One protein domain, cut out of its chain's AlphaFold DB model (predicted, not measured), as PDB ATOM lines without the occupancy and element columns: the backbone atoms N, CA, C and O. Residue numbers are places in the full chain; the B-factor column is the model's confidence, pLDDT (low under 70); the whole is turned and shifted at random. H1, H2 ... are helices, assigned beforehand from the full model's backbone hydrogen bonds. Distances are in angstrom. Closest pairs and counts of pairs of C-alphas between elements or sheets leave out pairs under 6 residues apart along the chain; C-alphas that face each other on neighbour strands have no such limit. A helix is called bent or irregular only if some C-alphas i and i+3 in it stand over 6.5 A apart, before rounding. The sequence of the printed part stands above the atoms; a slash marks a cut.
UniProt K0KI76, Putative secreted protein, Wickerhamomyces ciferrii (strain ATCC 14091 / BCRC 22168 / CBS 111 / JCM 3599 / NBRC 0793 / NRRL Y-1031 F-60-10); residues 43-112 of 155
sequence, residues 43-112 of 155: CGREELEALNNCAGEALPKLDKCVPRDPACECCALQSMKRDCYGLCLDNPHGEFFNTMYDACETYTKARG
ATOM      1  N   CYS A  43      33.333  24.253   1.187       72.56
ATOM      2  CA  CYS A  43      32.554  23.627   0.137       72.56
ATOM      3  C   CYS A  43      33.233  22.316  -0.253       72.56
ATOM      4  O   CYS A  43      34.412  22.295  -0.625       72.56
ATOM      5  N   GLY A  44      32.500  21.211  -0.134       78.38
ATOM      6  CA  GLY A  44      32.995  19.909  -0.560       78.38
ATOM      7  C   GLY A  44      33.316  19.926  -2.055       78.38
ATOM      8  O   GLY A  44      32.639  20.581  -2.838       78.38
ATOM      9  N   ARG A  45      34.338  19.181  -2.483       80.00
ATOM     10  CA  ARG A  45      34.720  19.085  -3.906       80.00
ATOM     11  C   ARG A  45      33.539  18.708  -4.814       80.00
ATOM     12  O   ARG A  45      33.421  19.265  -5.895       80.00
ATOM     13  N   GLU A  46      32.677  17.803  -4.361       81.56
ATOM     14  CA  GLU A  46      31.478  17.366  -5.095       81.56
ATOM     15  C   GLU A  46      30.419  18.473  -5.186       81.56
ATOM     16  O   GLU A  46      29.814  18.683  -6.232       81.56
ATOM     17  N   GLU A  47      30.239  19.230  -4.106       79.94
ATOM     18  CA  GLU A  47      29.308  20.357  -4.032       79.94
ATOM     19  C   GLU A  47      29.785  21.533  -4.901       79.94
ATOM     20  O   GLU A  47      29.001  22.148  -5.620       79.94
ATOM     21  N   LEU A  48      31.098  21.779  -4.923       81.69
ATOM     22  CA  LEU A  48      31.733  22.767  -5.792       81.69
ATOM     23  C   LEU A  48      31.643  22.376  -7.275       81.69
ATOM     24  O   LEU A  48      31.435  23.233  -8.132       81.69
ATOM     25  N   GLU A  49      31.792  21.091  -7.596       83.50
ATOM     26  CA  GLU A  49      31.599  20.582  -8.956       83.50
ATOM     27  C   GLU A  49      30.141  20.739  -9.407       83.50
ATOM     28  O   GLU A  49      29.885  21.244 -10.503       83.50
ATOM     29  N   ALA A  50      29.183  20.396  -8.542       83.25
ATOM     30  CA  ALA A  50      27.765  20.618  -8.797       83.25
ATOM     31  C   ALA A  50      27.457  22.108  -9.023       83.25
ATOM     32  O   ALA A  50      26.798  22.450 -10.005       83.25
ATOM     33  N   LEU A  51      28.010  22.998  -8.194       81.94
ATOM     34  CA  LEU A  51      27.846  24.445  -8.336       81.94
ATOM     35  C   LEU A  51      28.396  24.958  -9.672       81.94
ATOM     36  O   LEU A  51      27.744  25.758 -10.343       81.94
ATOM     37  N   ASN A  52      29.569  24.482 -10.091       81.62
ATOM     38  CA  ASN A  52      30.158  24.861 -11.375       81.62
ATOM     39  C   ASN A  52      29.305  24.394 -12.561       81.62
ATOM     40  O   ASN A  52      29.128  25.143 -13.523       81.62
ATOM     41  N   ASN A  53      28.737  23.190 -12.483       84.44
ATOM     42  CA  ASN A  53      27.823  22.682 -13.506       84.44
ATOM     43  C   ASN A  53      26.548  23.532 -13.580       84.44
ATOM     44  O   ASN A  53      26.143  23.949 -14.666       84.44
ATOM     45  N   CYS A  54      25.969  23.867 -12.427       83.88
ATOM     46  CA  CYS A  54      24.831  24.777 -12.329       83.88
ATOM     47  C   CYS A  54      25.142  26.146 -12.941       83.88
ATOM     48  O   CYS A  54      24.371  26.652 -13.757       83.88
ATOM     49  N   ALA A  55      26.308  26.715 -12.626       82.00
ATOM     50  CA  ALA A  55      26.748  27.979 -13.198       82.00
ATOM     51  C   ALA A  55      26.888  27.911 -14.724       82.00
ATOM     52  O   ALA A  55      26.422  28.806 -15.431       82.00
ATOM     53  N   GLY A  56      27.475  26.829 -15.240       80.88
ATOM     54  CA  GLY A  56      27.633  26.600 -16.674       80.88
ATOM     55  C   GLY A  56      26.307  26.509 -17.436       80.88
ATOM     56  O   GLY A  56      26.230  26.966 -18.573       80.88
ATOM     57  N   GLU A  57      25.253  25.969 -16.821       80.50
ATOM     58  CA  GLU A  57      23.920  25.883 -17.435       80.50
ATOM     59  C   GLU A  57      23.118  27.192 -17.324       80.50
ATOM     60  O   GLU A  57      22.319  27.512 -18.212       80.50
ATOM     61  N   ALA A  58      23.310  27.938 -16.236       79.88
ATOM     62  CA  ALA A  58      22.493  29.095 -15.881       79.88
ATOM     63  C   ALA A  58      22.981  30.403 -16.494       79.88
ATOM     64  O   ALA A  58      22.183  31.157 -17.051       79.88
ATOM     65  N   LEU A  59      24.290  30.661 -16.420       81.62
ATOM     66  CA  LEU A  59      24.885  31.916 -16.881       81.62
ATOM     67  C   LEU A  59      24.574  32.193 -18.362       81.62
ATOM     68  O   LEU A  59      24.103  33.287 -18.655       81.62
ATOM     69  N   PRO A  60      24.660  31.222 -19.298       82.31
ATOM     70  CA  PRO A  60      24.318  31.477 -20.701       82.31
ATOM     71  C   PRO A  60      22.833  31.774 -20.948       82.31
ATOM     72  O   PRO A  60      22.471  32.263 -22.018       82.31
ATOM     73  N   LYS A  61      21.945  31.402 -20.016       81.50
ATOM     74  CA  LYS A  61      20.512  31.715 -20.094       81.50
ATOM     75  C   LYS A  61      20.237  33.101 -19.514       81.50
ATOM     76  O   LYS A  61      19.470  33.843 -20.115       81.50
ATOM     77  N   LEU A  62      20.905  33.447 -18.413       80.94
ATOM     78  CA  LEU A  62      20.876  34.784 -17.817       80.94
ATOM     79  C   LEU A  62      21.471  35.841 -18.756       80.94
ATOM     80  O   LEU A  62      20.886  36.907 -18.896       80.94
ATOM     81  N   ASP A  63      22.539  35.520 -19.488       83.56
ATOM     82  CA  ASP A  63      23.153  36.413 -20.486       83.56
ATOM     83  C   ASP A  63      22.202  36.783 -21.641       83.56
ATOM     84  O   ASP A  63      22.432  37.753 -22.358       83.56
ATOM     85  N   LYS A  64      21.124  36.017 -21.852       82.00
ATOM     86  CA  LYS A  64      20.099  36.323 -22.867       82.00
ATOM     87  C   LYS A  64      19.032  37.283 -22.353       82.00
ATOM     88  O   LYS A  64      18.187  37.719 -23.140       82.00
ATOM     89  N   CYS A  65      19.029  37.568 -21.057       81.69
ATOM     90  CA  CYS A  65      18.098  38.489 -20.443       81.69
ATOM     91  C   CYS A  65      18.615  39.916 -20.550       81.69
ATOM     92  O   CYS A  65      19.798  40.192 -20.364       81.69
ATOM     93  N   VAL A  66      17.707  40.842 -20.847       81.44
ATOM     94  CA  VAL A  66      18.015  42.266 -20.717       81.44
ATOM     95  C   VAL A  66      18.307  42.555 -19.238       81.44
ATOM     96  O   VAL A  66      17.585  42.047 -18.379       81.44
ATOM     97  N   PRO A  67      19.325  43.377 -18.914       75.12
ATOM     98  CA  PRO A  67      19.622  43.711 -17.528       75.12
ATOM     99  C   PRO A  67      18.396  44.270 -16.800       75.12
ATOM    100  O   PRO A  67      17.759  45.204 -17.299       75.12
ATOM    101  N   ARG A  68      18.125  43.770 -15.586       71.62
ATOM    102  CA  ARG A  68      16.981  44.169 -14.745       71.62
ATOM    103  C   ARG A  68      15.624  43.742 -15.310       71.62
ATOM    104  O   ARG A  68      14.621  44.412 -15.050       71.62
ATOM    105  N   ASP A  69      15.581  42.647 -16.062       83.94
ATOM    106  CA  ASP A  69      14.339  41.972 -16.433       83.94
ATOM    107  C   ASP A  69      14.112  40.775 -15.490       83.94
ATOM    108  O   ASP A  69      14.515  39.653 -15.806       83.94
ATOM    109  N   PRO A  70      13.465  40.982 -14.323       84.44
ATOM    110  CA  PRO A  70      13.276  39.921 -13.338       84.44
ATOM    111  C   PRO A  70      12.402  38.780 -13.867       84.44
ATOM    112  O   PRO A  70      12.519  37.661 -13.383       84.44
ATOM    113  N   ALA A  71      11.543  39.016 -14.865       87.38
ATOM    114  CA  ALA A  71      10.760  37.938 -15.462       87.38
ATOM    115  C   ALA A  71      11.670  36.996 -16.265       87.38
ATOM    116  O   ALA A  71      11.633  35.781 -16.060       87.38
ATOM    117  N   CYS A  72      12.545  37.557 -17.106       86.81
ATOM    118  CA  CYS A  72      13.521  36.768 -17.854       86.81
ATOM    119  C   CYS A  72      14.525  36.071 -16.932       86.81
ATOM    120  O   CYS A  72      14.745  34.867 -17.066       86.81
ATOM    121  N   GLU A  73      15.114  36.810 -15.988       87.00
ATOM    122  CA  GLU A  73      16.128  36.293 -15.066       87.00
ATOM    123  C   GLU A  73      15.561  35.127 -14.238       87.00
ATOM    124  O   GLU A  73      16.172  34.059 -14.157       87.00
ATOM    125  N   CYS A  74      14.341  35.273 -13.715       88.44
ATOM    126  CA  CYS A  74      13.683  34.215 -12.956       88.44
ATOM    127  C   CYS A  74      13.219  33.043 -13.810       88.44
ATOM    128  O   CYS A  74      13.304  31.900 -13.359       88.44
ATOM    129  N   CYS A  75      12.793  33.285 -15.049       87.56
ATOM    130  CA  CYS A  75      12.481  32.197 -15.964       87.56
ATOM    131  C   CYS A  75      13.734  31.390 -16.345       87.56
ATOM    132  O   CYS A  75      13.728  30.156 -16.351       87.56
ATOM    133  N   ALA A  76      14.852  32.073 -16.606       85.75
ATOM    134  CA  ALA A  76      16.135  31.428 -16.859       85.75
ATOM    135  C   ALA A  76      16.561  30.558 -15.666       85.75
ATOM    136  O   ALA A  76      16.989  29.418 -15.862       85.75
ATOM    137  N   LEU A  77      16.376  31.053 -14.439       83.44
ATOM    138  CA  LEU A  77      16.717  30.331 -13.214       83.44
ATOM    139  C   LEU A  77      15.775  29.172 -12.897       83.44
ATOM    140  O   LEU A  77      16.265  28.160 -12.412       83.44
ATOM    141  N   GLN A  78      14.474  29.256 -13.199       78.50
ATOM    142  CA  GLN A  78      13.554  28.117 -13.041       78.50
ATOM    143  C   GLN A  78      14.000  26.886 -13.834       78.50
ATOM    144  O   GLN A  78      13.732  25.753 -13.441       78.50
ATOM    145  N   SER A  79      14.677  27.105 -14.961       69.06
ATOM    146  CA  SER A  79      15.190  26.021 -15.795       69.06
ATOM    147  C   SER A  79      16.471  25.371 -15.251       69.06
ATOM    148  O   SER A  79      16.988  24.449 -15.886       69.06
ATOM    149  N   MET A  80      17.011  25.851 -14.124       72.19
ATOM    150  CA  MET A  80      18.052  25.147 -13.376       72.19
ATOM    151  C   MET A  80      17.454  24.051 -12.501       72.19
ATOM    152  O   MET A  80      16.298  24.095 -12.082       72.19
ATOM    153  N   LYS A  81      18.287  23.067 -12.162       72.62
ATOM    154  CA  LYS A  81      17.930  22.047 -11.178       72.62
ATOM    155  C   LYS A  81      17.797  22.686  -9.799       72.62
ATOM    156  O   LYS A  81      18.616  23.521  -9.423       72.62
ATOM    157  N   ARG A  82      16.810  22.235  -9.014       71.06
ATOM    158  CA  ARG A  82      16.669  22.668  -7.612       71.06
ATOM    159  C   ARG A  82      17.911  22.386  -6.772       71.06
ATOM    160  O   ARG A  82      18.183  23.120  -5.833       71.06
ATOM    161  N   ASP A  83      18.668  21.370  -7.155       73.44
ATOM    162  CA  ASP A  83      19.892  20.960  -6.471       73.44
ATOM    163  C   ASP A  83      21.016  22.001  -6.593       73.44
ATOM    164  O   ASP A  83      22.019  21.888  -5.906       73.44
ATOM    165  N   CYS A  84      20.854  23.014  -7.450       75.50
ATOM    166  CA  CYS A  84      21.776  24.138  -7.579       75.50
ATOM    167  C   CYS A  84      21.624  25.182  -6.465       75.50
ATOM    168  O   CYS A  84      22.499  26.032  -6.299       75.50
ATOM    169  N   TYR A  85      20.508  25.153  -5.732       77.12
ATOM    170  CA  TYR A  85      20.224  26.107  -4.665       77.12
ATOM    171  C   TYR A  85      20.789  25.598  -3.339       77.12
ATOM    172  O   TYR A  85      20.640  24.426  -2.997       77.12
ATOM    173  N   GLY A  86      21.439  26.484  -2.585       77.00
ATOM    174  CA  GLY A  86      22.048  26.145  -1.297       77.00
ATOM    175  C   GLY A  86      23.413  25.452  -1.379       77.00
ATOM    176  O   GLY A  86      23.977  25.153  -0.330       77.00
ATOM    177  N   LEU A  87      23.961  25.237  -2.583       81.69
ATOM    178  CA  LEU A  87      25.328  24.736  -2.757       81.69
ATOM    179  C   LEU A  87      26.348  25.820  -2.408       81.69
ATOM    180  O   LEU A  87      26.248  26.944  -2.899       81.69
ATOM    181  N   CYS A  88      27.365  25.462  -1.626       79.12
ATOM    182  CA  CYS A  88      28.483  26.319  -1.240       79.12
ATOM    183  C   CYS A  88      28.049  27.744  -0.823       79.12
ATOM    184  O   CYS A  88      28.494  28.719  -1.428       79.12
ATOM    185  N   LEU A  89      27.196  27.908   0.193       79.38
ATOM    186  CA  LEU A  89      26.739  29.246   0.625       79.38
ATOM    187  C   LEU A  89      27.884  30.193   1.033       79.38
ATOM    188  O   LEU A  89      27.754  31.404   0.901       79.38
ATOM    189  N   ASP A  90      29.023  29.640   1.453       75.31
ATOM    190  CA  ASP A  90      30.236  30.399   1.779       75.31
ATOM    191  C   ASP A  90      31.096  30.739   0.534       75.31
ATOM    192  O   ASP A  90      32.197  31.284   0.654       75.31
ATOM    193  N   ASN A  91      30.626  30.398  -0.673       74.00
ATOM    194  CA  ASN A  91      31.248  30.714  -1.959       74.00
ATOM    195  C   ASN A  91      30.431  31.798  -2.693       74.00
ATOM    196  O   ASN A  91      29.212  31.660  -2.796       74.00
ATOM    197  N   PRO A  92      31.075  32.813  -3.305       77.25
ATOM    198  CA  PRO A  92      30.377  33.882  -4.026       77.25
ATOM    199  C   PRO A  92      29.392  33.405  -5.105       77.25
ATOM    200  O   PRO A  92      28.366  34.040  -5.339       77.25
ATOM    201  N   HIS A  93      29.685  32.289  -5.777       74.00
ATOM    202  CA  HIS A  93      28.782  31.726  -6.783       74.00
ATOM    203  C   HIS A  93      27.552  31.067  -6.147       74.00
ATOM    204  O   HIS A  93      26.449  31.206  -6.671       74.00
ATOM    205  N   GLY A  94      27.732  30.382  -5.016       77.19
ATOM    206  CA  GLY A  94      26.641  29.761  -4.265       77.19
ATOM    207  C   GLY A  94      25.714  30.806  -3.656       77.19
ATOM    208  O   GLY A  94      24.497  30.738  -3.829       77.19
ATOM    209  N   GLU A  95      26.296  31.840  -3.046       81.81
ATOM    210  CA  GLU A  95      25.567  32.997  -2.521       81.81
ATOM    211  C   GLU A  95      24.759  33.711  -3.617       81.81
ATOM    212  O   GLU A  95      23.590  34.052  -3.408       81.81
ATOM    213  N   PHE A  96      25.341  33.886  -4.809       83.81
ATOM    214  CA  PHE A  96      24.652  34.475  -5.955       83.81
ATOM    215  C   PHE A  96      23.407  33.673  -6.357       83.81
ATOM    216  O   PHE A  96      22.319  34.246  -6.458       83.81
ATOM    217  N   PHE A  97      23.538  32.357  -6.561       80.94
ATOM    218  CA  PHE A  97      22.397  31.525  -6.955       80.94
ATOM    219  C   PHE A  97      21.332  31.445  -5.867       80.94
ATOM    220  O   PHE A  97      20.145  31.465  -6.194       80.94
ATOM    221  N   ASN A  98      21.734  31.412  -4.594       83.69
ATOM    222  CA  ASN A  98      20.797  31.435  -3.478       83.69
ATOM    223  C   ASN A  98      19.998  32.746  -3.445       83.69
ATOM    224  O   ASN A  98      18.770  32.732  -3.452       83.69
ATOM    225  N   THR A  99      20.690  33.886  -3.515       85.56
ATOM    226  CA  THR A  99      20.058  35.213  -3.500       85.56
ATOM    227  C   THR A  99      19.120  35.412  -4.690       85.56
ATOM    228  O   THR A  99      18.008  35.917  -4.536       85.56
ATOM    229  N   MET A 100      19.546  35.001  -5.886       82.81
ATOM    230  CA  MET A 100      18.718  35.091  -7.087       82.81
ATOM    231  C   MET A 100      17.480  34.195  -6.994       82.81
ATOM    232  O   MET A 100      16.394  34.610  -7.392       82.81
ATOM    233  N   TYR A 101      17.612  32.987  -6.444       85.12
ATOM    234  CA  TYR A 101      16.470  32.104  -6.237       85.12
ATOM    235  C   TYR A 101      15.448  32.698  -5.272       85.12
ATOM    236  O   TYR A 101      14.266  32.759  -5.609       85.12
ATOM    237  N   ASP A 102      15.899  33.207  -4.126       86.12
ATOM    238  CA  ASP A 102      15.033  33.838  -3.126       86.12
ATOM    239  C   ASP A 102      14.311  35.066  -3.704       86.12
ATOM    240  O   ASP A 102      13.106  35.264  -3.496       86.12
ATOM    241  N   ALA A 103      15.023  35.873  -4.497       85.56
ATOM    242  CA  ALA A 103      14.442  37.001  -5.217       85.56
ATOM    243  C   ALA A 103      13.358  36.543  -6.206       85.56
ATOM    244  O   ALA A 103      12.286  37.150  -6.281       85.56
ATOM    245  N   CYS A 104      13.593  35.442  -6.919       87.31
ATOM    246  CA  CYS A 104      12.650  34.885  -7.879       87.31
ATOM    247  C   CYS A 104      11.439  34.218  -7.240       87.31
ATOM    248  O   CYS A 104      10.321  34.359  -7.745       87.31
ATOM    249  N   GLU A 105      11.619  33.542  -6.111       87.31
ATOM    250  CA  GLU A 105      10.518  32.992  -5.333       87.31
ATOM    251  C   GLU A 105       9.626  34.126  -4.808       87.31
ATOM    252  O   GLU A 105       8.402  34.092  -4.966       87.31
ATOM    253  N   THR A 106      10.243  35.181  -4.266       88.81
ATOM    254  CA  THR A 106       9.547  36.387  -3.796       88.81
ATOM    255  C   THR A 106       8.791  37.070  -4.932       88.81
ATOM    256  O   THR A 106       7.616  37.406  -4.779       88.81
ATOM    257  N   TYR A 107       9.429  37.235  -6.092       86.06
ATOM    258  CA  TYR A 107       8.810  37.812  -7.282       86.06
ATOM    259  C   TYR A 107       7.598  36.992  -7.748       86.06
ATOM    260  O   TYR A 107       6.518  37.550  -7.953       86.06
ATOM    261  N   THR A 108       7.754  35.669  -7.852       85.44
ATOM    262  CA  THR A 108       6.694  34.740  -8.274       85.44
ATOM    263  C   THR A 108       5.507  34.796  -7.314       85.44
ATOM    264  O   THR A 108       4.366  34.960  -7.743       85.44
ATOM    265  N   LYS A 109       5.765  34.753  -6.000       86.62
ATOM    266  CA  LYS A 109       4.729  34.877  -4.962       86.62
ATOM    267  C   LYS A 109       4.009  36.226  -5.026       86.62
ATOM    268  O   LYS A 109       2.787  36.263  -4.938       86.62
ATOM    269  N   ALA A 110       4.747  37.323  -5.199       87.31
ATOM    270  CA  ALA A 110       4.177  38.669  -5.253       87.31
ATOM    271  C   ALA A 110       3.317  38.904  -6.503       87.31
ATOM    272  O   ALA A 110       2.335  39.645  -6.450       87.31
ATOM    273  N   ARG A 111       3.688  38.297  -7.634       83.56
ATOM    274  CA  ARG A 111       2.966  38.429  -8.906       83.56
ATOM    275  C   ARG A 111       1.849  37.403  -9.076       83.56
ATOM    276  O   ARG A 111       0.936  37.658  -9.855       83.56
ATOM    277  N   GLY A 112       1.909  36.278  -8.362       85.06
ATOM    278  CA  GLY A 112       0.923  35.199  -8.448       85.06
ATOM    279  C   GLY A 112       0.882  34.504  -9.812       85.06
ATOM    280  O   GLY A 112      -0.103  33.842 -10.125       85.06
TER     281      GLY A 112
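AT A GLANCE: This is residues 43 to 112 of the 155 residues of the protein "Putative secreted protein" of Wickerhamomyces ciferrii (strain ATCC 14091 / BCRC 22168 / CBS 111 / JCM 3599 / NBRC 0793 / NRRL Y-1031 F-60-10) (UniProt K0KI76). Two long helices, H1 and H3, open away from each other as a V, and a short helix, H2, fills the gap between them, packing on the later part of each. A long link without a named element, residues 79 to 91, leads from the end of H2 back to the start of H3, near the narrow end of the V. You have 70 printed residues with three named helices, H1, H2 and H3 in that order along the chain, and no named strand; the class is all helix. The whole is compact, with a radius of gyration of the C-alphas of 12.0 A, and elongated, spanning 37 by 23 by 18 A.

IN THESE COORDINATES: Find C-alpha 45 at (34.720, 19.085, -3.906); from there H1, residues 45 to 62, runs 25.1 A to C-alpha 62 at (20.876, 34.784, -17.817). Near residue 56 you meet a kink of 26 degrees. H1 is neither bent nor irregular, but only just: C-alphas 57 and 60 are 6.5 A apart. Next comes H2, residues 70 to 78, 11.8 A from first to last C-alpha. H3, residues 92 to 111, is the longest helix by residues; follow it for 28.2 A to C-alpha 111 at (2.966, 38.429, -8.906).

HOW THE PARTS SIT: Begin with H1 and look at its residues 58 to 62, with which alone it touches H2. The closest C-alphas there are those of Lys 61 and Ala 76, 5.5 A apart. The two run opposite ways at a steep tilt of 41 degrees and form a helical hairpin. H2 also touches H3, which meets it with residues 100 to 107 alone. Their closest C-alphas, those of Cys 74 and Cys 104, are 5.2 A apart, and the two helices run opposite ways at a steep tilt of 64 degrees. H1 and H3 only just touch, with 3 pairs of C-alphas within 8 A, between residues 51 to 55 of H1 and 93 to 94 of H3. The closest C-alphas are those of Leu 51 and Gly 94, 6.8 A apart; H1 and H3 run the same way at a steep tilt of 52 degrees. The helix packing is mostly crossed, with no touching pair at a shallow tilt. In H2 and H3 every O i to N i+4 pair is within hydrogen-bond range; in H1, 12 of 14 are.

THE WHOLE: The two C-alphas farthest apart are those of Arg 45 and Gly 112, at 37.7 A. The printed part, residues 43 to 112, has no cut. The link from H1 to H2, 7 residues, is short, and the link from H2 to H3, 13 residues, is long. The mean pLDDT of the printed part is 81.3, and look to residue 79 for the one printed residue under 70.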